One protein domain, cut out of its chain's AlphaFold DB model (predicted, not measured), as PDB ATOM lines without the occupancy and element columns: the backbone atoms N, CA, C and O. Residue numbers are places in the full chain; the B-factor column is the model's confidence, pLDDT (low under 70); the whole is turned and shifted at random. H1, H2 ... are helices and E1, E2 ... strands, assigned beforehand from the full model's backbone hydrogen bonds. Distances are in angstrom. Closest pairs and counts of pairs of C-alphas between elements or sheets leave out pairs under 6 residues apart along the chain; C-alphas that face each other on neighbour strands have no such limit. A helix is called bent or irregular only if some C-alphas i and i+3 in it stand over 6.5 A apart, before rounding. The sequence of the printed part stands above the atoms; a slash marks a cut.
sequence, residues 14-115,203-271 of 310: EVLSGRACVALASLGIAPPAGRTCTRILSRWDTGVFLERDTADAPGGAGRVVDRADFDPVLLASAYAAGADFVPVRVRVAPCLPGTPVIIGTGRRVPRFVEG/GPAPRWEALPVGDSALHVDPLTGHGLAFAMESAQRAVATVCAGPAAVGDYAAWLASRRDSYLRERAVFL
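AT A GLANCE: This is residues 14 to 115 and 203 to 271 of the 310 residues of an uncharacterized protein of Stenotrophomonas panacihumi (UniProt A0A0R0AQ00). A long helical hairpin, H3 and H4, has small parts set round H3: H1 packs on the first part of H3 beside the small sheet of E1 and E4, and the short sheet of E5 and E6 packs on its later part. The strand hairpin of E2 and E3 makes one far end, the long link from H2 to E5 reaches to the other, and H2 touches no helix. The printed part has 171 residues with four named helices and six named strands, in the order E1 H1 E2 E3 E4 H2 E5 E6 H3 H4; the class is mixed, helices and strands. Of the three two-stranded sheets, E1 - E4 and E2 - E3 are antiparallel and E5 - E6 is parallel. The whole is compact, with a radius of gyration of the C-alphas of 17.6 A, yet elongated, spanning 58 by 35 by 28 A.

HOW THE PARTS SIT: E1, residues 14 to 16, is antiparallel to E4, residues 62 to 66, with N 16 and O 63 at 2.7 A. Residues 36 to 37 pair antiparallel with residues 62 to 63 of E4. E2, residues 39 to 43, and E3, residues 50 to 53, form a hairpin, with N 42 and O 50 at 2.8 A. H2, residues 67 to 80, is apart from H1, residues 18 to 26. E5, residues 101 to 103, and E6, residues 210 to 212, are parallel, with N 211 and O 101 at 2.8 A. H3, residues 227 to 244, touches H1 with residues 228 to 233 alone, the closest C-alphas being those of Ala 20 and Ala 229, 4.3 A; they run the same way at a tilt of 38 degrees, only just steep. The closest C-alphas of E6 and H3 are those of Leu 211 and Ala 238, 6.2 A. H3 and H4, residues 246 to 270, form a helical hairpin and touch, closest at the C-alphas of Thr 241 and Ala 248, 5.4 A, at a shallow tilt of 16 degrees, opposite ways. Every O i to N i+4 pair is within hydrogen-bond range in H1 and H3, against 8 of 10 in H2 and 17 of 21 in H4.

IN THESE COORDINATES: E1 begins at C-alpha 14, (209.876, 152.395, 209.615). E2 is 13.3 A long, E4 13.0 A, H1 12.5 A and H2 19.7 A. H3 is 25.4 A long from C-alpha 227 at (200.408, 150.794, 207.997). H4 is 38.2 A long and ends at C-alpha 270, (201.115, 138.038, 218.803); it is irregular, but only just, with C-alphas 247 and 250 6.8 A apart.

THE WHOLE: The two C-alphas farthest apart are those of Gly 47 and Pro 97, 58.3 A. Residues 116 to 202 are not printed, and C-alphas 115 and 203 are 8.4 A apart across the cut. The links H1 to E2, H2 to E5 and E6 to H3 are long. Mean pLDDT of the printed part is 88.6; residues 87 to 97 and 112 to 115 are under 70.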
ATOM      1  N   GLU A  14     210.880 153.418 209.897       94.81
ATOM      2  CA  GLU A  14     209.876 152.395 209.615       94.81
ATOM      3  C   GLU A  14     210.418 151.404 208.575       94.81
ATOM      4  O   GLU A  14     211.298 151.727 207.772       94.81
ATOM      5  N   VAL A  15     209.880 150.182 208.572       95.31
ATOM      6  CA  VAL A  15     210.132 149.221 207.492       95.31
ATOM      7  C   VAL A  15     209.062 149.407 206.422       95.31
ATOM      8  O   VAL A  15     207.893 149.073 206.616       95.31
ATOM      9  N   LEU A  16     209.471 149.903 205.263       94.38
ATOM     10  CA  LEU A  16     208.687 149.868 204.041       94.38
ATOM     11  C   LEU A  16     208.687 148.429 203.509       94.38
ATOM     12  O   LEU A  16     209.690 147.962 202.972       94.38
ATOM     13  N   SER A  17     207.589 147.699 203.702       93.06
ATOM     14  CA  SER A  17     207.497 146.292 203.292       93.06
ATOM     15  C   SER A  17     207.657 146.111 201.777       93.06
ATOM     16  O   SER A  17     207.385 147.027 201.001       93.06
ATOM     17  N   GLY A  18     208.030 144.905 201.334       92.00
ATOM     18  CA  GLY A  18     208.125 144.579 199.908       92.00
ATOM     19  C   GLY A  18     206.839 144.891 199.129       92.00
ATOM     20  O   GLY A  18     206.885 145.470 198.046       92.00
ATOM     21  N   ARG A  19     205.665 144.634 199.725       90.75
ATOM     22  CA  ARG A  19     204.363 145.054 199.166       90.75
ATOM     23  C   ARG A  19     204.254 146.565 198.964       90.75
ATOM     24  O   ARG A  19     203.784 146.999 197.917       90.75
ATOM     25  N   ALA A  20     204.695 147.363 199.935       92.50
ATOM     26  CA  ALA A  20     204.703 148.816 199.796       92.50
ATOM     27  C   ALA A  20     205.688 149.271 198.704       92.50
ATOM     28  O   ALA A  20     205.361 150.157 197.921       92.50
ATOM     29  N   CYS A  21     206.849 148.619 198.580       92.50
ATOM     30  CA  CYS A  21     207.781 148.860 197.477       92.50
ATOM     31  C   CYS A  21     207.143 148.569 196.104       92.50
ATOM     32  O   CYS A  21     207.299 149.369 195.184       92.50
ATOM     33  N   VAL A  22     206.389 147.471 195.967       90.19
ATOM     34  CA  VAL A  22     205.635 147.155 194.738       90.19
ATOM     35  C   VAL A  22     204.571 148.219 194.452       90.19
ATOM     36  O   VAL A  22     204.435 148.660 193.310       90.19
ATOM     37  N   ALA A  23     203.851 148.681 195.479       90.25
ATOM     38  CA  ALA A  23     202.867 149.750 195.329       90.25
ATOM     39  C   ALA A  23     203.518 151.058 194.839       90.25
ATOM     40  O   ALA A  23     203.019 151.662 193.892       90.25
ATOM     41  N   LEU A  24     204.669 151.457 195.392       91.81
ATOM     42  CA  LEU A  24     205.427 152.620 194.908       91.81
ATOM     43  C   LEU A  24     205.887 152.460 193.457       91.81
ATOM     44  O   LEU A  24     205.698 153.370 192.652       91.81
ATOM     45  N   ALA A  25     206.424 151.289 193.105       90.88
ATOM     46  CA  ALA A  25     206.883 151.013 191.748       90.88
ATOM     47  C   ALA A  25     205.748 151.159 190.722       90.88
ATOM     48  O   ALA A  25     205.956 151.727 189.653       90.88
ATOM     49  N   SER A  26     204.527 150.733 191.066       89.25
ATOM     50  CA  SER A  26     203.353 150.909 190.198       89.25
ATOM     51  C   SER A  26     202.933 152.372 189.993       89.25
ATOM     52  O   SER A  26     202.227 152.674 189.035       89.25
ATOM     53  N   LEU A  27     203.386 153.285 190.858       87.00
ATOM     54  CA  LEU A  27     203.203 154.734 190.723       87.00
ATOM     55  C   LEU A  27     204.375 155.409 189.988       87.00
ATOM     56  O   LEU A  27     204.413 156.633 189.903       87.00
ATOM     57  N   GLY A  28     205.355 154.641 189.500       91.44
ATOM     58  CA  GLY A  28     206.589 155.180 188.922       91.44
ATOM     59  C   GLY A  28     207.523 155.814 189.958       91.44
ATOM     60  O   GLY A  28     208.456 156.523 189.587       91.44
ATOM     61  N   ILE A  29     207.292 155.568 191.251       91.69
ATOM     62  CA  ILE A  29     208.113 156.096 192.339       91.69
ATOM     63  C   ILE A  29     209.139 155.031 192.711       91.69
ATOM     64  O   ILE A  29     208.793 153.944 193.182       91.69
ATOM     65  N   ALA A  30     210.417 155.341 192.509       89.75
ATOM     66  CA  ALA A  30     211.487 154.468 192.962       89.75
ATOM     67  C   ALA A  30     211.449 154.360 194.498       89.75
ATOM     68  O   ALA A  30     211.287 155.378 195.180       89.75
ATOM     69  N   PRO A  31     211.611 153.155 195.072       83.12
ATOM     70  CA  PRO A  31     211.755 153.037 196.510       83.12
ATOM     71  C   PRO A  31     212.990 153.839 196.956       83.12
ATOM     72  O   PRO A  31     213.998 153.857 196.241       83.12
ATOM     73  N   PRO A  32     212.941 154.501 198.123       84.19
ATOM     74  CA  PRO A  32     214.051 155.318 198.598       84.19
ATOM     75  C   PRO A  32     215.328 154.480 198.734       84.19
ATOM     76  O   PRO A  32     215.273 153.271 198.986       84.19
ATOM     77  N   ALA A  33     216.486 155.138 198.635       82.19
ATOM     78  CA  ALA A  33     217.819 154.531 198.738       82.19
ATOM     79  C   ALA A  33     218.175 154.014 200.156       82.19
ATOM     80  O   ALA A  33     219.343 153.946 200.533       82.19
ATOM     81  N   GLY A  34     217.169 153.641 200.948       83.06
ATOM     82  CA  GLY A  34     217.313 153.092 202.285       83.06
ATOM     83  C   GLY A  34     217.910 151.686 202.289       83.06
ATOM     84  O   GLY A  34     217.911 150.968 201.279       83.06
ATOM     85  N   ARG A  35     218.406 151.290 203.464       93.00
ATOM     86  CA  ARG A  35     218.953 149.952 203.705       93.00
ATOM     87  C   ARG A  35     217.862 148.901 203.568       93.00
ATOM     88  O   ARG A  35     216.752 149.091 204.049       93.00
ATOM     89  N   THR A  36     218.195 147.768 202.968       95.31
ATOM     90  CA  THR A  36     217.323 146.595 203.016       95.31
ATOM     91  C   THR A  36     217.184 146.147 204.472       95.31
ATOM     92  O   THR A  36     218.188 145.936 205.153       95.31
ATOM     93  N   CYS A  37     215.951 146.025 204.954       96.00
ATOM     94  CA  CYS A  37     215.667 145.305 206.188       96.00
ATOM     95  C   CYS A  37     215.778 143.830 205.834       96.00
ATOM     96  O   CYS A  37     214.955 143.355 205.065       96.00
ATOM     97  N   THR A  38     216.832 143.162 206.297       95.44
ATOM     98  CA  THR A  38     217.134 141.771 205.925       95.44
ATOM     99  C   THR A  38     216.560 140.782 206.926       95.44
ATOM    100  O   THR A  38     216.227 139.660 206.554       95.44
ATOM    101  N   ARG A  39     216.393 141.199 208.185       95.69
ATOM    102  CA  ARG A  39     216.038 140.312 209.293       95.69
ATOM    103  C   ARG A  39     215.046 140.965 210.237       95.69
ATOM    104  O   ARG A  39     215.093 142.173 210.478       95.69
ATOM    105  N   ILE A  40     214.191 140.129 210.812       95.62
ATOM    106  CA  ILE A  40     213.337 140.473 211.943       95.62
ATOM    107  C   ILE A  40     213.718 139.549 213.096       95.62
ATOM    108  O   ILE A  40     213.613 138.332 212.968       95.62
ATOM    109  N   LEU A  41     214.150 140.125 214.213       96.62
ATOM    110  CA  LEU A  41     214.346 139.423 215.473       96.62
ATOM    111  C   LEU A  41     213.098 139.624 216.323       96.62
ATOM    112  O   LEU A  41     212.688 140.758 216.567       96.62
ATOM    113  N   SER A  42     212.487 138.533 216.771       95.88
ATOM    114  CA  SER A  42     211.296 138.588 217.617       95.88
ATOM    115  C   SER A  42     211.440 137.714 218.852       95.88
ATOM    116  O   SER A  42     211.801 136.546 218.735       95.88
ATOM    117  N   ARG A  43     211.145 138.260 220.029       95.25
ATOM    118  CA  ARG A  43     211.078 137.510 221.285       95.25
ATOM    119  C   ARG A  43     209.720 137.763 221.931       95.25
ATOM    120  O   ARG A  43     209.343 138.910 222.145       95.25
ATOM    121  N   TRP A  44     208.977 136.685 222.180       91.12
ATOM    122  CA  TRP A  44     207.640 136.723 222.788       91.12
ATOM    123  C   TRP A  44     207.623 135.950 224.105       91.12
ATOM    124  O   TRP A  44     207.812 136.555 225.153       91.12
ATOM    125  N   ASP A  45     207.493 134.622 224.043       85.75
ATOM    126  CA  ASP A  45     207.313 133.782 225.241       85.75
ATOM    127  C   ASP A  45     208.522 132.888 225.554       85.75
ATOM    128  O   ASP A  45     208.657 132.351 226.649       85.75
ATOM    129  N   THR A  46     209.424 132.703 224.592       77.62
ATOM    130  CA  THR A  46     210.493 131.692 224.654       77.62
ATOM    131  C   THR A  46     211.739 132.149 225.412       77.62
ATOM    132  O   THR A  46     212.673 131.367 225.575       77.62
ATOM    133  N   GLY A  47     211.813 133.423 225.814       86.62
ATOM    134  CA  GLY A  47     213.019 134.029 226.392       86.62
ATOM    135  C   GLY A  47     214.193 134.189 225.410       86.62
ATOM    136  O   GLY A  47     215.190 134.820 225.756       86.62
ATOM    137  N   VAL A  48     214.068 133.702 224.171       94.50
ATOM    138  CA  VAL A  48     215.095 133.781 223.118       94.50
ATOM    139  C   VAL A  48     214.562 134.494 221.878       94.50
ATOM    140  O   VAL A  48     213.379 134.395 221.552       94.50
ATOM    141  N   PHE A  49     215.440 135.201 221.165       96.62
ATOM    142  CA  PHE A  49     215.088 135.805 219.883       96.62
ATOM    143  C   PHE A  49     214.971 134.741 218.794       96.62
ATOM    144  O   PHE A  49     215.899 133.974 218.545       96.62
ATOM    145  N   LEU A  50     213.828 134.737 218.119       95.56
ATOM    146  CA  LEU A  50     213.609 134.038 216.866       95.56
ATOM    147  C   LEU A  50     213.944 134.984 215.718       95.56
ATOM    148  O   LEU A  50     213.386 136.082 215.631       95.56
ATOM    149  N   GLU A  51     214.845 134.554 214.845       95.44
ATOM    150  CA  GLU A  51     215.201 135.277 213.629       95.44
ATOM    151  C   GLU A  51     214.317 134.822 212.467       95.44
ATOM    152  O   GLU A  51     214.119 133.629 212.237       95.44
ATOM    153  N   ARG A  52     213.802 135.791 211.715       93.50
ATOM    154  CA  ARG A  52     213.107 135.573 210.452       93.50
ATOM    155  C   ARG A  52     213.813 136.339 209.343       93.50
ATOM    156  O   ARG A  52     213.940 137.564 209.426       93.50
ATOM    157  N   ASP A  53     214.193 135.625 208.288       93.44
ATOM    158  CA  ASP A  53     214.648 136.242 207.045       93.44
ATOM    159  C   ASP A  53     213.463 136.921 206.337       93.44
ATOM    160  O   ASP A  53     212.346 136.399 206.259       93.44
ATOM    161  N   THR A  54     213.698 138.136 205.862       92.00
ATOM    162  CA  THR A  54     212.708 138.939 205.139       92.00
ATOM    163  C   THR A  54     212.744 138.715 203.631       92.00
ATOM    164  O   THR A  54     211.822 139.158 202.948       92.00
ATOM    165  N   ALA A  55     213.762 138.030 203.098       91.12
ATOM    166  CA  ALA A  55     213.852 137.691 201.682       91.12
ATOM    167  C   ALA A  55     212.628 136.886 201.210       91.12
ATOM    168  O   ALA A  55     212.112 137.139 200.122       91.12
ATOM    169  N   ASP A  56     212.106 136.016 202.079       87.56
ATOM    170  CA  ASP A  56     210.930 135.175 201.821       87.56
ATOM    171  C   ASP A  56     209.593 135.883 202.106       87.56
ATOM    172  O   ASP A  56     208.514 135.295 201.976       87.56
ATOM    173  N   ALA A  57     209.620 137.148 202.539       86.75
ATOM    174  CA  ALA A  57     208.394 137.897 202.769       86.75
ATOM    175  C   ALA A  57     207.660 138.159 201.437       86.75
ATOM    176  O   ALA A  57     208.292 138.380 200.402       86.75
ATOM    177  N   PRO A  58     206.314 138.205 201.425       82.12
ATOM    178  CA  PRO A  58     205.570 138.584 200.228       82.12
ATOM    179  C   PRO A  58     206.007 139.958 199.692       82.12
ATOM    180  O   PRO A  58     205.869 140.973 200.377       82.12
ATOM    181  N   GLY A  59     206.490 139.993 198.447       83.75
ATOM    182  CA  GLY A  59     207.060 141.198 197.825       83.75
ATOM    183  C   GLY A  59     208.554 141.415 198.102       83.75
ATOM    184  O   GLY A  59     209.083 142.452 197.712       83.75
ATOM    185  N   GLY A  60     209.220 140.456 198.749       90.38
ATOM    186  CA  GLY A  60     210.638 140.485 199.089       90.38
ATOM    187  C   GLY A  60     210.961 141.297 200.343       90.38
ATOM    188  O   GLY A  60     210.078 141.801 201.049       90.38
ATOM    189  N   ALA A  61     212.263 141.435 200.595       92.50
ATOM    190  CA  ALA A  61     212.791 142.180 201.726       92.50
ATOM    191  C   ALA A  61     212.340 143.651 201.702       92.50
ATOM    192  O   ALA A  61     212.327 144.316 200.662       92.50
ATOM    193  N   GLY A  62     211.968 144.163 202.877       93.12
ATOM    194  CA  GLY A  62     211.575 145.559 203.037       93.12
ATOM    195  C   GLY A  62     212.770 146.512 202.994       93.12
ATOM    196  O   GLY A  62     213.930 146.099 202.982       93.12
ATOM    197  N   ARG A  63     212.501 147.817 203.029       95.50
ATOM    198  CA  ARG A  63     213.522 148.857 203.197       95.50
ATOM    199  C   ARG A  63     213.299 149.628 204.483       95.50
ATOM    200  O   ARG A  63     212.176 150.005 204.790       95.50
ATOM    201  N   VAL A  64     214.371 149.880 205.216       96.00
ATOM    202  CA  VAL A  64     214.382 150.827 206.327       96.00
ATOM    203  C   VAL A  64     214.371 152.230 205.745       96.00
ATOM    204  O   VAL A  64     215.221 152.564 204.917       96.00
ATOM    205  N   VAL A  65     213.391 153.027 206.156       95.56
ATOM    206  CA  VAL A  65     213.217 154.407 205.703       95.56
ATOM    207  C   VAL A  65     213.002 155.314 206.903       95.56
ATOM    208  O   VAL A  65     212.271 154.946 207.822       95.56
ATOM    209  N   ASP A  66     213.588 156.509 206.882       95.50
ATOM    210  CA  ASP A  66     213.157 157.586 207.767       95.50
ATOM    211  C   ASP A  66     211.973 158.309 207.124       95.50
ATOM    212  O   ASP A  66     212.052 158.803 205.997       95.50
ATOM    213  N   ARG A  67     210.852 158.381 207.843       94.31
ATOM    214  CA  ARG A  67     209.662 159.109 207.388       94.31
ATOM    215  C   ARG A  67     209.924 160.601 207.181       94.31
ATOM    216  O   ARG A  67     209.215 161.209 206.381       94.31
ATOM    217  N   ALA A  68     210.914 161.179 207.868       93.75
ATOM    218  CA  ALA A  68     211.325 162.569 207.672       93.75
ATOM    219  C   ALA A  68     211.846 162.833 206.251       93.75
ATOM    220  O   ALA A  68     211.554 163.889 205.693       93.75
ATOM    221  N   ASP A  69     212.524 161.853 205.650       93.38
ATOM    222  CA  ASP A  69     213.094 161.961 204.303       93.38
ATOM    223  C   ASP A  69     212.176 161.349 203.241       93.38
ATOM    224  O   ASP A  69     212.092 161.831 202.111       93.38
ATOM    225  N   PHE A  70     211.441 160.299 203.603       93.56
ATOM    226  CA  PHE A  70     210.567 159.577 202.686       93.56
ATOM    227  C   PHE A  70     209.287 160.345 202.328       93.56
ATOM    228  O   PHE A  70     208.929 160.418 201.151       93.56
ATOM    229  N   ASP A  71     208.593 160.933 203.309       92.56
ATOM    230  CA  ASP A  71     207.322 161.629 203.057       92.56
ATOM    231  C   ASP A  71     207.492 162.812 202.063       92.56
ATOM    232  O   ASP A  71     206.670 162.935 201.147       92.56
ATOM    233  N   PRO A  72     208.557 163.647 202.146       90.50
ATOM    234  CA  PRO A  72     208.838 164.678 201.142       90.50
ATOM    235  C   PRO A  72     209.045 164.151 199.718       90.50
ATOM    236  O   PRO A  72     208.634 164.817 198.770       90.50
ATOM    237  N   VAL A  73     209.632 162.962 199.540       91.31
ATOM    238  CA  VAL A  73     209.822 162.356 198.207       91.31
ATOM    239  C   VAL A  73     208.478 162.022 197.563       91.31
ATOM    240  O   VAL A  73     208.281 162.285 196.375       91.31
ATOM    241  N   LEU A  74     207.524 161.497 198.339       91.50
ATOM    242  CA  LEU A  74     206.169 161.233 197.843       91.50
ATOM    243  C   LEU A  74     205.460 162.528 197.442       91.50
ATOM    244  O   LEU A  74     204.820 162.586 196.391       91.50
ATOM    245  N   LEU A  75     205.608 163.575 198.257       89.06
ATOM    246  CA  LEU A  75     205.025 164.885 197.986       89.06
ATOM    247  C   LEU A  75     205.601 165.504 196.705       89.06
ATOM    248  O   LEU A  75     204.847 165.960 195.846       89.06
ATOM    249  N   ALA A  76     206.926 165.471 196.555       89.31
ATOM    250  CA  ALA A  76     207.613 165.959 195.366       89.31
ATOM    251  C   ALA A  76     207.213 165.168 194.112       89.31
ATOM    252  O   ALA A  76     206.988 165.763 193.060       89.31
ATOM    253  N   SER A  77     207.056 163.846 194.230       91.50
ATOM    254  CA  SER A  77     206.608 162.987 193.125       91.50
ATOM    255  C   SER A  77     205.183 163.328 192.684       91.50
ATOM    256  O   SER A  77     204.913 163.441 191.492       91.50
ATOM    257  N   ALA A  78     204.274 163.555 193.636       90.50
ATOM    258  CA  ALA A  78     202.915 163.988 193.333       90.50
ATOM    259  C   ALA A  78     202.890 165.374 192.663       90.50
ATOM    260  O   ALA A  78     202.170 165.566 191.686       90.50
ATOM    261  N   TYR A  79     203.714 166.317 193.131       88.56
ATOM    262  CA  TYR A  79     203.845 167.636 192.504       88.56
ATOM    263  C   TYR A  79     204.366 167.536 191.066       88.56
ATOM    264  O   TYR A  79     203.789 168.125 190.154       88.56
ATOM    265  N   ALA A  80     205.401 166.725 190.839       90.44
ATOM    266  CA  ALA A  80     205.945 166.470 189.506       90.44
ATOM    267  C   ALA A  80     204.928 165.797 188.565       90.44
ATOM    268  O   ALA A  80     204.972 166.015 187.357       90.44
ATOM    269  N   ALA A  81     203.984 165.025 189.111       89.75
ATOM    270  CA  ALA A  81     202.868 164.438 188.371       89.75
ATOM    271  C   ALA A  81     201.712 165.426 188.097       89.75
ATOM    272  O   ALA A  81     200.692 165.030 187.533       89.75
ATOM    273  N   GLY A  82     201.854 166.700 188.478       91.06
ATOM    274  CA  GLY A  82     200.859 167.748 188.249       91.06
ATOM    275  C   GLY A  82     199.783 167.850 189.331       91.06
ATOM    276  O   GLY A  82     198.739 168.447 189.082       91.06
ATOM    277  N   ALA A  83     199.997 167.268 190.517       87.81
ATOM    278  CA  ALA A  83     199.083 167.471 191.634       87.81
ATOM    279  C   ALA A  83     199.208 168.900 192.187       87.81
ATOM    280  O   ALA A  83     200.290 169.337 192.586       87.81
ATOM    281  N   ASP A  84     198.077 169.595 192.276       84.25
ATOM    282  CA  ASP A  84     197.997 170.893 192.936       84.25
ATOM    283  C   ASP A  84     197.980 170.731 194.458       84.25
ATOM    284  O   ASP A  84     197.158 170.006 195.029       84.25
ATOM    285  N   PHE A  85     198.858 171.467 195.140       80.50
ATOM    286  CA  PHE A  85     198.888 171.516 196.598       80.50
ATOM    287  C   PHE A  85     198.342 172.840 197.089       80.50
ATOM    288  O   PHE A  85     198.935 173.896 196.880       80.50
ATOM    289  N   VAL A  86     197.230 172.775 197.816       73.31
ATOM    290  CA  VAL A  86     196.692 173.943 198.502       73.31
ATOM    291  C   VAL A  86     197.346 174.017 199.888       73.31
ATOM    292  O   VAL A  86     197.107 173.140 200.721       73.31
ATOM    293  N   PRO A  87     198.167 175.045 200.182       57.31
ATOM    294  CA  PRO A  87     198.893 175.162 201.452       57.31
ATOM    295  C   PRO A  87     197.977 175.484 202.645       57.31
ATOM    296  O   PRO A  87     198.407 175.491 203.800       57.31
ATOM    297  N   VAL A  88     196.697 175.753 202.386       54.66
ATOM    298  CA  VAL A  88     195.732 176.201 203.386       54.66
ATOM    299  C   VAL A  88     194.972 175.019 203.970       54.66
ATOM    300  O   VAL A  88     194.606 174.071 203.283       54.66
ATOM    301  N   ARG A  89     194.666 175.136 205.265       60.66
ATOM    302  CA  ARG A  89     193.668 174.329 205.967       60.66
ATOM    303  C   ARG A  89     192.378 174.261 205.144       60.66
ATOM    304  O   ARG A  89     191.560 175.174 205.209       60.66
ATOM    305  N   VAL A  90     192.148 173.156 204.447       56.44
ATOM    306  CA  VAL A  90     190.885 172.907 203.766       56.44
ATOM    307  C   VAL A  90     189.845 172.660 204.857       56.44
ATOM    308  O   VAL A  90     189.810 171.615 205.528       56.44
ATOM    309  N   ARG A  91     189.017 173.678 205.107       56.38
ATOM    310  CA  ARG A  91     187.650 173.441 205.559       56.38
ATOM    311  C   ARG A  91     186.967 172.866 204.336       56.38
ATOM    312  O   ARG A  91     186.622 173.608 203.428       56.38
ATOM    313  N   VAL A  92     186.872 171.543 204.285       55.75
ATOM    314  CA  VAL A  92     186.051 170.894 203.272       55.75
ATOM    315  C   VAL A  92     184.625 171.325 203.608       55.75
ATOM    316  O   VAL A  92     184.008 170.790 204.530       55.75
ATOM    317  N   ALA A  93     184.158 172.393 202.958       54.81
ATOM    318  CA  ALA A  93     182.734 172.569 202.741       54.81
ATOM    319  C   ALA A  93     182.255 171.295 202.030       54.81
ATOM    320  O   ALA A  93     183.073 170.701 201.317       54.81
ATOM    321  N   PRO A  94     181.009 170.832 202.244       54.19
ATOM    322  CA  PRO A  94     180.475 169.725 201.460       54.19
ATOM    323  C   PRO A  94     180.844 169.985 200.000       54.19
ATOM    324  O   PRO A  94     180.557 171.055 199.462       54.19
ATOM    325  N   CYS A  95     181.656 169.079 199.459       55.53
ATOM    326  CA  CYS A  95     182.207 169.156 198.120       55.53
ATOM    327  C   CYS A  95     181.082 169.438 197.122       55.53
ATOM    328  O   CYS A  95     179.916 169.147 197.404       55.53
ATOM    329  N   LEU A  96     181.426 170.020 195.966       58.94
ATOM    330  CA  LEU A  96     180.467 170.188 194.875       58.94
ATOM    331  C   LEU A  96     179.673 168.880 194.723       58.94
ATOM    332  O   LEU A  96     180.310 167.819 194.645       58.94
ATOM    333  N   PRO A  97     178.327 168.926 194.751       67.69
ATOM    334  CA  PRO A  97     177.507 167.727 194.683       67.69
ATOM    335  C   PRO A  97     177.995 166.790 193.574       67.69
ATOM    336  O   PRO A  97     178.215 167.218 192.444       67.69
ATOM    337  N   GLY A  98     178.219 165.523 193.921       80.38
ATOM    338  CA  GLY A  98     178.688 164.500 192.984       80.38
ATOM    339  C   GLY A  98     180.207 164.345 192.849       80.38
ATOM    340  O   GLY A  98     180.628 163.388 192.205       80.38
ATOM    341  N   THR A  99     181.034 165.194 193.474       85.75
ATOM    342  CA  THR A  99     182.501 165.025 193.456       85.75
ATOM    343  C   THR A  99     182.977 164.211 194.668       85.75
ATOM    344  O   THR A  99     182.816 164.680 195.800       85.75
ATOM    345  N   PRO A 100     183.571 163.019 194.473       90.88
ATOM    346  CA  PRO A 100     184.084 162.206 195.569       90.88
ATOM    347  C   PRO A 100     185.351 162.826 196.178       90.88
ATOM    348  O   PRO A 100     186.172 163.413 195.474       90.88
ATOM    349  N   VAL A 101     185.542 162.658 197.490       90.19
ATOM    350  CA  VAL A 101     186.756 163.096 198.201       90.19
ATOM    351  C   VAL A 101     187.485 161.890 198.781       90.19
ATOM    352  O   VAL A 101     186.913 161.128 199.557       90.19
ATOM    353  N   ILE A 102     188.774 161.750 198.466       93.06
ATOM    354  CA  ILE A 102     189.659 160.770 199.111       93.06
ATOM    355  C   ILE A 102     190.269 161.395 200.370       93.06
ATOM    356  O   ILE A 102     190.825 162.493 200.330       93.06
ATOM    357  N   ILE A 103     190.172 160.704 201.505       91.06
ATOM    358  CA  ILE A 103     190.555 161.239 202.818       91.06
ATOM    359  C   ILE A 103     191.732 160.441 203.362       91.06
ATOM    360  O   ILE A 103     191.547 159.380 203.949       91.06
ATOM    361  N   GLY A 104     192.942 160.966 203.167       91.62
ATOM    362  CA  GLY A 104     194.202 160.389 203.653       91.62
ATOM    363  C   GLY A 104     194.827 161.189 204.795       91.62
ATOM    364  O   GLY A 104     196.014 161.494 204.776       91.62
ATOM    365  N   THR A 105     194.032 161.607 205.778       87.75
ATOM    366  CA  THR A 105     194.408 162.671 206.734       87.75
ATOM    367  C   THR A 105     194.903 162.106 208.062       87.75
ATOM    368  O   THR A 105     194.878 162.758 209.111       87.75
ATOM    369  N   GLY A 106     195.342 160.849 208.013       89.50
ATOM    370  CA  GLY A 106     195.677 160.047 209.172       89.50
ATOM    371  C   GLY A 106     194.456 159.782 210.053       89.50
ATOM    372  O   GLY A 106     193.309 159.796 209.611       89.50
ATOM    373  N   ARG A 107     194.694 159.625 211.353       87.06
ATOM    374  CA  ARG A 107     193.644 159.339 212.351       87.06
ATOM    375  C   ARG A 107     192.670 160.507 212.580       87.06
ATOM    376  O   ARG A 107     191.679 160.375 213.295       87.06
ATOM    377  N   ARG A 108     192.953 161.682 212.010       82.75
ATOM    378  CA  ARG A 108     192.127 162.890 212.132       82.75
ATOM    379  C   ARG A 108     191.153 162.966 210.961       82.75
ATOM    380  O   ARG A 108     191.384 163.699 210.002       82.75
ATOM    381  N   VAL A 109     190.063 162.212 211.053       78.81
ATOM    382  CA  VAL A 109     188.995 162.230 210.044       78.81
ATOM    383  C   VAL A 109     188.105 163.473 210.228       78.81
ATOM    384  O   VAL A 109     187.757 163.797 211.367       78.81
ATOM    385  N   PRO A 110     187.748 164.204 209.154       72.62
ATOM    386  CA  PRO A 110     186.859 165.363 209.240       72.62
ATOM    387  C   PRO A 110     185.455 165.050 209.773       72.62
ATOM    388  O   PRO A 110     184.882 164.014 209.450       72.62
ATOM    389  N   ARG A 111     184.859 166.017 210.489       73.19
ATOM    390  CA  ARG A 111     183.522 165.883 211.098       73.19
ATOM    391  C   ARG A 111     182.400 165.559 210.119       73.19
ATOM    392  O   ARG A 111     181.497 164.812 210.453       73.19
ATOM    393  N   PHE A 112     182.450 166.082 208.895       68.25
ATOM    394  CA  PHE A 112     181.393 165.822 207.915       68.25
ATOM    395  C   PHE A 112     181.344 164.352 207.471       68.25
ATOM    396  O   PHE A 112     180.352 163.943 206.882       68.25
ATOM    397  N   VAL A 113     182.382 163.564 207.773       69.25
ATOM    398  CA  VAL A 113     182.485 162.117 207.513       69.25
ATOM    399  C   VAL A 113     182.344 161.318 208.812       69.25
ATOM    400  O   VAL A 113     182.614 160.123 208.841       69.25
ATOM    401  N   GLU A 114     181.937 161.950 209.918       63.47
ATOM    402  CA  GLU A 114     181.673 161.239 211.168       63.47
ATOM    403  C   GLU A 114     180.423 160.365 211.015       63.47
ATOM    404  O   GLU A 114     179.293 160.804 211.198       63.47
ATOM    405  N   GLY A 115     180.650 159.106 210.648       63.88
ATOM    406  CA  GLY A 115     179.785 157.987 211.004       63.88
ATOM    407  C   GLY A 115     180.200 157.392 212.353       63.88
ATOM    408  O   GLY A 115     181.169 157.841 212.977       63.88
ATOM    409  N   GLY A 203     188.121 153.622 210.747       89.56
ATOM    410  CA  GLY A 203     187.545 154.856 210.257       89.56
ATOM    411  C   GLY A 203     186.039 154.736 210.019       89.56
ATOM    412  O   GLY A 203     185.433 153.698 210.286       89.56
ATOM    413  N   PRO A 204     185.410 155.803 209.508       89.88
ATOM    414  CA  PRO A 204     184.028 155.725 209.057       89.88
ATOM    415  C   PRO A 204     183.891 154.786 207.851       89.88
ATOM    416  O   PRO A 204     184.830 154.613 207.072       89.88
ATOM    417  N   ALA A 205     182.691 154.236 207.663       91.50
ATOM    418  CA  ALA A 205     182.361 153.499 206.451       91.50
ATOM    419  C   ALA A 205     182.535 154.397 205.206       91.50
ATOM    420  O   ALA A 205     182.154 155.575 205.249       91.50
ATOM    421  N   PRO A 206     183.101 153.873 204.104       93.69
ATOM    422  CA  PRO A 206     183.222 154.638 202.872       93.69
ATOM    423  C   PRO A 206     181.840 154.935 202.282       93.69
ATOM    424  O   PRO A 206     180.926 154.112 202.342       93.69
ATOM    425  N   ARG A 207     181.712 156.103 201.661       92.94
ATOM    426  CA  ARG A 207     180.565 156.504 200.835       92.94
ATOM    427  C   ARG A 207     181.073 157.250 199.607       92.94
ATOM    428  O   ARG A 207     182.229 157.666 199.592       92.94
ATOM    429  N   TRP A 208     180.235 157.444 198.592       92.75
ATOM    430  CA  TRP A 208     180.672 158.093 197.351       92.75
ATOM    431  C   TRP A 208     181.315 159.463 197.597       92.75
ATOM    432  O   TRP A 208     182.382 159.757 197.076       92.75
ATOM    433  N   GLU A 209     180.738 160.274 198.479       91.06
ATOM    434  CA  GLU A 209     181.239 161.615 198.790       91.06
ATOM    435  C   GLU A 209     182.553 161.593 199.587       91.06
ATOM    436  O   GLU A 209     183.240 162.609 199.677       91.06
ATOM    437  N   ALA A 210     182.891 160.464 200.217       91.44
ATOM    438  CA  ALA A 210     184.009 160.358 201.142       91.44
ATOM    439  C   ALA A 210     184.583 158.934 201.198       91.44
ATOM    440  O   ALA A 210     184.023 158.034 201.832       91.44
ATOM    441  N   LEU A 211     185.759 158.768 200.600       94.44
ATOM    442  CA  LEU A 211     186.525 157.529 200.565       94.44
ATOM    443  C   LEU A 211     187.735 157.654 201.506       94.44
ATOM    444  O   LEU A 211     188.761 158.221 201.119       94.44
ATOM    445  N   PRO A 212     187.649 157.181 202.762       94.62
ATOM    446  CA  PRO A 212     188.796 157.184 203.658       94.62
ATOM    447  C   PRO A 212     189.873 156.217 203.162       94.62
ATOM    448  O   PRO A 212     189.552 155.156 202.626       94.62
ATOM    449  N   VAL A 213     191.146 156.565 203.371       96.25
ATOM    450  CA  VAL A 213     192.323 155.743 203.025       96.25
ATOM    451  C   VAL A 213     193.364 155.778 204.148       96.25
ATOM    452  O   VAL A 213     193.367 156.684 204.987       96.25
ATOM    453  N   GLY A 214     194.252 154.783 204.188       95.62
ATOM    454  CA  GLY A 214     195.265 154.624 205.234       95.62
ATOM    455  C   GLY A 214     194.673 154.704 206.640       95.62
ATOM    456  O   GLY A 214     193.575 154.215 206.892       95.62
ATOM    457  N   ASP A 215     195.364 155.402 207.539       93.88
ATOM    458  CA  ASP A 215     194.939 155.602 208.931       93.88
ATOM    459  C   ASP A 215     193.555 156.273 209.087       93.88
ATOM    460  O   ASP A 215     192.977 156.223 210.174       93.88
ATOM    461  N   SER A 216     193.013 156.912 208.040       92.81
ATOM    462  CA  SER A 216     191.641 157.436 208.055       92.81
ATOM    463  C   SER A 216     190.584 156.349 207.853       92.81
ATOM    464  O   SER A 216     189.449 156.566 208.261       92.81
ATOM    465  N   ALA A 217     190.932 155.221 207.223       94.62
ATOM    466  CA  ALA A 217     190.044 154.078 206.979       94.62
ATOM    467  C   ALA A 217     190.243 152.958 207.999       94.62
ATOM    468  O   ALA A 217     189.283 152.410 208.532       94.62
ATOM    469  N   LEU A 218     191.498 152.618 208.268       93.38
ATOM    470  CA  LEU A 218     191.897 151.591 209.214       93.38
ATOM    471  C   LEU A 218     193.288 151.973 209.705       93.38
ATOM    472  O   LEU A 218     194.237 152.006 208.925       93.38
ATOM    473  N   HIS A 219     193.407 152.271 210.994       91.19
ATOM    474  CA  HIS A 219     194.710 152.451 211.613       91.19
ATOM    475  C   HIS A 219     195.083 151.151 212.315       91.19
ATOM    476  O   HIS A 219     194.327 150.623 213.131       91.19
ATOM    477  N   VAL A 220     196.250 150.630 211.962       91.00
ATOM    478  CA  VAL A 220     196.804 149.398 212.522       91.00
ATOM    479  C   VAL A 220     197.854 149.747 213.566       91.00
ATOM    480  O   VAL A 220     198.509 150.791 213.490       91.00
ATOM    481  N   ASP A 221     198.000 148.884 214.564       89.62
ATOM    482  CA  ASP A 221     199.112 148.997 215.498       89.62
ATOM    483  C   ASP A 221     200.449 148.695 214.775       89.62
ATOM    484  O   ASP A 221     200.464 147.975 213.764       89.62
ATOM    485  N   PRO A 222     201.576 149.266 215.241       90.50
ATOM    486  CA  PRO A 222     202.844 149.197 214.520       90.50
ATOM    487  C   PRO A 222     203.469 147.798 214.476       90.50
ATOM    488  O   PRO A 222     204.420 147.606 213.722       90.50
ATOM    489  N   LEU A 223     202.953 146.824 215.233       89.56
ATOM    490  CA  LEU A 223     203.556 145.501 215.380       89.56
ATOM    491  C   LEU A 223     203.652 144.736 214.067       89.56
ATOM    492  O   LEU A 223     204.635 144.059 213.792       89.56
ATOM    493  N   THR A 224     202.609 144.850 213.252       84.94
ATOM    494  CA  THR A 224     202.524 144.121 211.985       84.94
ATOM    495  C   THR A 224     203.380 144.779 210.900       84.94
ATOM    496  O   THR A 224     203.828 144.110 209.976       84.94
ATOM    497  N   GLY A 225     203.629 146.092 210.988       87.19
ATOM    498  CA  GLY A 225     204.285 146.857 209.922       87.19
ATOM    499  C   GLY A 225     203.401 147.103 208.686       87.19
ATOM    500  O   GLY A 225     203.908 147.450 207.623       87.19
ATOM    501  N   HIS A 226     202.074 146.938 208.789       88.12
ATOM    502  CA  HIS A 226     201.169 147.030 207.629       88.12
ATOM    503  C   HIS A 226     200.767 148.464 207.255       88.12
ATOM    504  O   HIS A 226     200.248 148.674 206.158       88.12
ATOM    505  N   GLY A 227     200.992 149.452 208.128       92.50
ATOM    506  CA  GLY A 227     200.408 150.794 207.997       92.50
ATOM    507  C   GLY A 227     200.701 151.486 206.660       92.50
ATOM    508  O   GLY A 227     199.775 151.937 205.988       92.50
ATOM    509  N   LEU A 228     201.969 151.522 206.236       92.31
ATOM    510  CA  LEU A 228     202.369 152.165 204.976       92.31
ATOM    511  C   LEU A 228     201.840 151.430 203.741       92.31
ATOM    512  O   LEU A 228     201.271 152.063 202.853       92.31
ATOM    513  N   ALA A 229     201.989 150.103 203.699       91.94
ATOM    514  CA  ALA A 229     201.488 149.293 202.590       91.94
ATOM    515  C   ALA A 229     199.974 149.463 202.433       91.94
ATOM    516  O   ALA A 229     199.482 149.747 201.343       91.94
ATOM    517  N   PHE A 230     199.239 149.377 203.543       94.12
ATOM    518  CA  PHE A 230     197.797 149.570 203.551       94.12
ATOM    519  C   PHE A 230     197.397 150.979 203.093       94.12
ATOM    520  O   PHE A 230     196.453 151.119 202.314       94.12
ATOM    521  N   ALA A 231     198.109 152.024 203.524       94.88
ATOM    522  CA  ALA A 231     197.837 153.391 203.085       94.88
ATOM    523  C   ALA A 231     197.970 153.555 201.562       94.88
ATOM    524  O   ALA A 231     197.100 154.163 200.942       94.88
ATOM    525  N   MET A 232     199.000 152.961 200.954       93.44
ATOM    526  CA  MET A 232     199.195 152.996 199.502       93.44
ATOM    527  C   MET A 232     198.128 152.181 198.763       93.44
ATOM    528  O   MET A 232     197.485 152.692 197.849       93.44
ATOM    529  N   GLU A 233     197.883 150.941 199.191       93.81
ATOM    530  CA  GLU A 233     196.894 150.060 198.559       93.81
ATOM    531  C   GLU A 233     195.470 150.631 198.637       93.81
ATOM    532  O   GLU A 233     194.714 150.577 197.666       93.81
ATOM    533  N   SER A 234     195.092 151.190 199.791       96.75
ATOM    534  CA  SER A 234     193.777 151.815 199.970       96.75
ATOM    535  C   SER A 234     193.637 153.084 199.134       96.75
ATOM    536  O   SER A 234     192.580 153.281 198.542       96.75
ATOM    537  N   ALA A 235     194.692 153.894 198.996       96.12
ATOM    538  CA  ALA A 235     194.692 155.045 198.095       96.12
ATOM    539  C   ALA A 235     194.484 154.634 196.630       96.12
ATOM    540  O   ALA A 235     193.602 155.173 195.963       96.12
ATOM    541  N   GLN A 236     195.227 153.632 196.146       95.12
ATOM    542  CA  GLN A 236     195.078 153.112 194.782       95.12
ATOM    543  C   GLN A 236     193.665 152.580 194.522       95.12
ATOM    544  O   GLN A 236     193.068 152.858 193.483       95.12
ATOM    545  N   ARG A 237     193.099 151.849 195.487       96.81
ATOM    546  CA  ARG A 237     191.734 151.328 195.372       96.81
ATOM    547  C   ARG A 237     190.681 152.418 195.437       96.81
ATOM    548  O   ARG A 237     189.741 152.359 194.659       96.81
ATOM    549  N   ALA A 238     190.840 153.421 196.296       97.19
ATOM    550  CA  ALA A 238     189.930 154.559 196.333       97.19
ATOM    551  C   ALA A 238     189.916 155.303 194.988       97.19
ATOM    552  O   ALA A 238     188.842 155.634 194.497       97.19
ATOM    553  N   VAL A 239     191.077 155.493 194.351       96.12
ATOM    554  CA  VAL A 239     191.157 156.060 192.993       96.12
ATOM    555  C   VAL A 239     190.426 155.175 191.980       96.12
ATOM    556  O   VAL A 239     189.606 155.681 191.219       96.12
ATOM    557  N   ALA A 240     190.651 153.857 192.003       96.56
ATOM    558  CA  ALA A 240     189.943 152.930 191.119       96.56
ATOM    559  C   ALA A 240     188.414 152.993 191.308       96.56
ATOM    560  O   ALA A 240     187.675 153.005 190.327       96.56
ATOM    561  N   THR A 241     187.941 153.115 192.552       97.31
ATOM    562  CA  THR A 241     186.522 153.316 192.882       97.31
ATOM    563  C   THR A 241     185.983 154.621 192.303       97.31
ATOM    564  O   THR A 241     184.902 154.624 191.722       97.31
ATOM    565  N   VAL A 242     186.733 155.724 192.408       96.31
ATOM    566  CA  VAL A 242     186.352 157.007 191.790       96.31
ATOM    567  C   VAL A 242     186.211 156.861 190.275       96.31
ATOM    568  O   VAL A 242     185.219 157.320 189.715       96.31
ATOM    569  N   CYS A 243     187.156 156.185 189.616       96.06
ATOM    570  CA  CYS A 243     187.105 155.947 188.172       96.06
ATOM    571  C   CYS A 243     185.936 155.040 187.749       96.06
ATOM    572  O   CYS A 243     185.373 155.243 186.677       96.06
ATOM    573  N   ALA A 244     185.571 154.053 188.573       97.00
ATOM    574  CA  ALA A 244     184.462 153.133 188.310       97.00
ATOM    575  C   ALA A 244     183.077 153.725 188.639       97.00
ATOM    576  O   ALA A 244     182.059 153.232 188.152       97.00
ATOM    577  N   GLY A 245     183.028 154.790 189.440       96.31
ATOM    578  CA  GLY A 245     181.804 155.505 189.794       96.31
ATOM    579  C   GLY A 245     181.111 155.003 191.073       96.31
ATOM    580  O   GLY A 245     181.582 154.074 191.733       96.31
ATOM    581  N   PRO A 246     179.961 155.607 191.444       96.12
ATOM    582  CA  PRO A 246     179.305 155.393 192.741       96.12
ATOM    583  C   PRO A 246     178.957 153.937 193.071       96.12
ATOM    584  O   PRO A 246     178.993 153.546 194.236       96.12
ATOM    585  N   ALA A 247     178.647 153.122 192.060       96.75
ATOM    586  CA  ALA A 247     178.296 151.716 192.249       96.75
ATOM    587  C   ALA A 247     179.453 150.879 192.832       96.75
ATOM    588  O   ALA A 247     179.204 149.902 193.532       96.75
ATOM    589  N   ALA A 248     180.709 151.290 192.618       97.81
ATOM    590  CA  ALA A 248     181.895 150.570 193.085       97.81
ATOM    591  C   ALA A 248     182.223 150.796 194.576       97.81
ATOM    592  O   ALA A 248     183.136 150.177 195.124       97.81
ATOM    593  N   VAL A 249     181.493 151.679 195.270       97.25
ATOM    594  CA  VAL A 249     181.737 151.967 196.696       97.25
ATOM    595  C   VAL A 249     181.531 150.723 197.567       97.25
ATOM    596  O   VAL A 249     182.273 150.526 198.532       97.25
ATOM    597  N   GLY A 250     180.571 149.859 197.212       97.06
ATOM    598  CA  GLY A 250     180.321 148.597 197.917       97.06
ATOM    599  C   GLY A 250     181.527 147.654 197.885       97.06
ATOM    600  O   GLY A 250     181.919 147.121 198.923       97.06
ATOM    601  N   ASP A 251     182.180 147.533 196.728       98.06
ATOM    602  CA  ASP A 251     183.370 146.693 196.559       98.06
ATOM    603  C   ASP A 251     184.554 147.225 197.376       98.06
ATOM    604  O   ASP A 251     185.290 146.460 198.007       98.06
ATOM    605  N   TYR A 252     184.711 148.551 197.431       97.94
ATOM    606  CA  TYR A 252     185.721 149.188 198.275       97.94
ATOM    607  C   TYR A 252     185.475 148.923 199.767       97.94
ATOM    608  O   TYR A 252     186.411 148.581 200.496       97.94
ATOM    609  N   ALA A 253     184.221 149.019 200.218       96.75
ATOM    610  CA  ALA A 253     183.834 148.718 201.594       96.75
ATOM    611  C   ALA A 253     184.112 147.252 201.966       96.75
ATOM    612  O   ALA A 253     184.706 146.980 203.013       96.75
ATOM    613  N   ALA A 254     183.742 146.312 201.091       97.00
ATOM    614  CA  ALA A 254     183.992 144.886 201.288       97.00
ATOM    615  C   ALA A 254     185.496 144.575 201.362       97.00
ATOM    616  O   ALA A 254     185.943 143.803 202.216       97.00
ATOM    617  N   TRP A 255     186.302 145.226 200.517       97.69
ATOM    618  CA  TRP A 255     187.754 145.095 200.568       97.69
ATOM    619  C   TRP A 255     188.350 145.625 201.883       97.69
ATOM    620  O   TRP A 255     189.184 144.943 202.486       97.69
ATOM    621  N   LEU A 256     187.911 146.795 202.368       96.19
ATOM    622  CA  LEU A 256     188.355 147.341 203.658       96.19
ATOM    623  C   LEU A 256     188.028 146.394 204.822       96.19
ATOM    624  O   LEU A 256     188.892 146.140 205.663       96.19
ATOM    625  N   ALA A 257     186.820 145.824 204.839       94.75
ATOM    626  CA  ALA A 257     186.416 144.840 205.844       94.75
ATOM    627  C   ALA A 257     187.313 143.590 205.806       94.75
ATOM    628  O   ALA A 257     187.839 143.168 206.835       94.75
ATOM    629  N   SER A 258     187.591 143.054 204.614       95.50
ATOM    630  CA  SER A 258     188.496 141.909 204.442       95.50
ATOM    631  C   SER A 258     189.924 142.199 204.932       95.50
ATOM    632  O   SER A 258     190.562 141.351 205.574       95.50
ATOM    633  N   ARG A 259     190.437 143.413 204.676       94.69
ATOM    634  CA  ARG A 259     191.749 143.857 205.174       94.69
ATOM    635  C   ARG A 259     191.783 143.956 206.690       94.69
ATOM    636  O   ARG A 259     192.735 143.460 207.289       94.69
ATOM    637  N   ARG A 260     190.745 144.525 207.302       92.75
ATOM    638  CA  ARG A 260     190.606 144.563 208.759       92.75
ATOM    639  C   ARG A 260     190.635 143.158 209.347       92.75
ATOM    640  O   ARG A 260     191.428 142.897 210.245       92.75
ATOM    641  N   ASP A 261     189.800 142.258 208.841       92.44
ATOM    642  CA  ASP A 261     189.678 140.917 209.408       92.44
ATOM    643  C   ASP A 261     190.993 140.133 209.272       92.44
ATOM    644  O   ASP A 261     191.366 139.372 210.163       92.44
ATOM    645  N   SER A 262     191.732 140.352 208.179       92.06
ATOM    646  CA  SER A 262     193.077 139.789 207.995       92.06
ATOM    647  C   SER A 262     194.068 140.327 209.027       92.06
ATOM    648  O   SER A 262     194.738 139.534 209.684       92.06
ATOM    649  N   TYR A 263     194.096 141.644 209.236       91.56
ATOM    650  CA  TYR A 263     194.932 142.270 210.260       91.56
ATOM    651  C   TYR A 263     194.599 141.764 211.671       91.56
ATOM    652  O   TYR A 263     195.504 141.435 212.433       91.56
ATOM    653  N   LEU A 264     193.314 141.649 212.025       89.75
ATOM    654  CA  LEU A 264     192.906 141.153 213.342       89.75
ATOM    655  C   LEU A 264     193.358 139.705 213.573       89.75
ATOM    656  O   LEU A 264     193.809 139.386 214.673       89.75
ATOM    657  N   ARG A 265     193.294 138.846 212.545       90.88
ATOM    658  CA  ARG A 265     193.814 137.471 212.620       90.88
ATOM    659  C   ARG A 265     195.328 137.434 212.806       90.88
ATOM    660  O   ARG A 265     195.802 136.710 213.670       90.88
ATOM    661  N   GLU A 266     196.073 138.211 212.024       89.94
ATOM    662  CA  GLU A 266     197.538 138.278 212.129       89.94
ATOM    663  C   GLU A 266     197.974 138.813 213.497       89.94
ATOM    664  O   GLU A 266     198.859 138.256 214.140       89.94
ATOM    665  N   ARG A 267     197.304 139.854 213.991       88.12
ATOM    666  CA  ARG A 267     197.577 140.437 215.305       88.12
ATOM    667  C   ARG A 267     197.301 139.464 216.451       88.12
ATOM    668  O   ARG A 267     198.047 139.463 217.428       88.12
ATOM    669  N   ALA A 268     196.244 138.659 216.353       88.69
ATOM    670  CA  ALA A 268     195.880 137.696 217.392       88.69
ATOM    671  C   ALA A 268     196.969 136.636 217.635       88.69
ATOM    672  O   ALA A 268     197.038 136.098 218.734       88.69
ATOM    673  N   VAL A 269     197.847 136.388 216.653       86.81
ATOM    674  CA  VAL A 269     199.018 135.508 216.814       86.81
ATOM    675  C   VAL A 269     200.003 136.062 217.846       86.81
ATOM    676  O   VAL A 269     200.617 135.294 218.575       86.81
ATOM    677  N   PHE A 270     200.142 137.386 217.925       84.31
ATOM    678  CA  PHE A 270     201.115 138.038 218.803       84.31
ATOM    679  C   PHE A 270     200.512 138.544 220.117       84.31
ATOM    680  O   PHE A 270     201.214 138.674 221.114       84.31
ATOM    681  N   LEU A 271     199.220 138.885 220.118       83.75
ATOM    682  CA  LEU A 271     198.532 139.498 221.259       83.75
ATOM    683  C   LEU A 271     197.212 138.764 221.581       83.75
ATOM    684  O   LEU A 271     196.139 139.374 221.452       83.75
TER     685      LEU A 271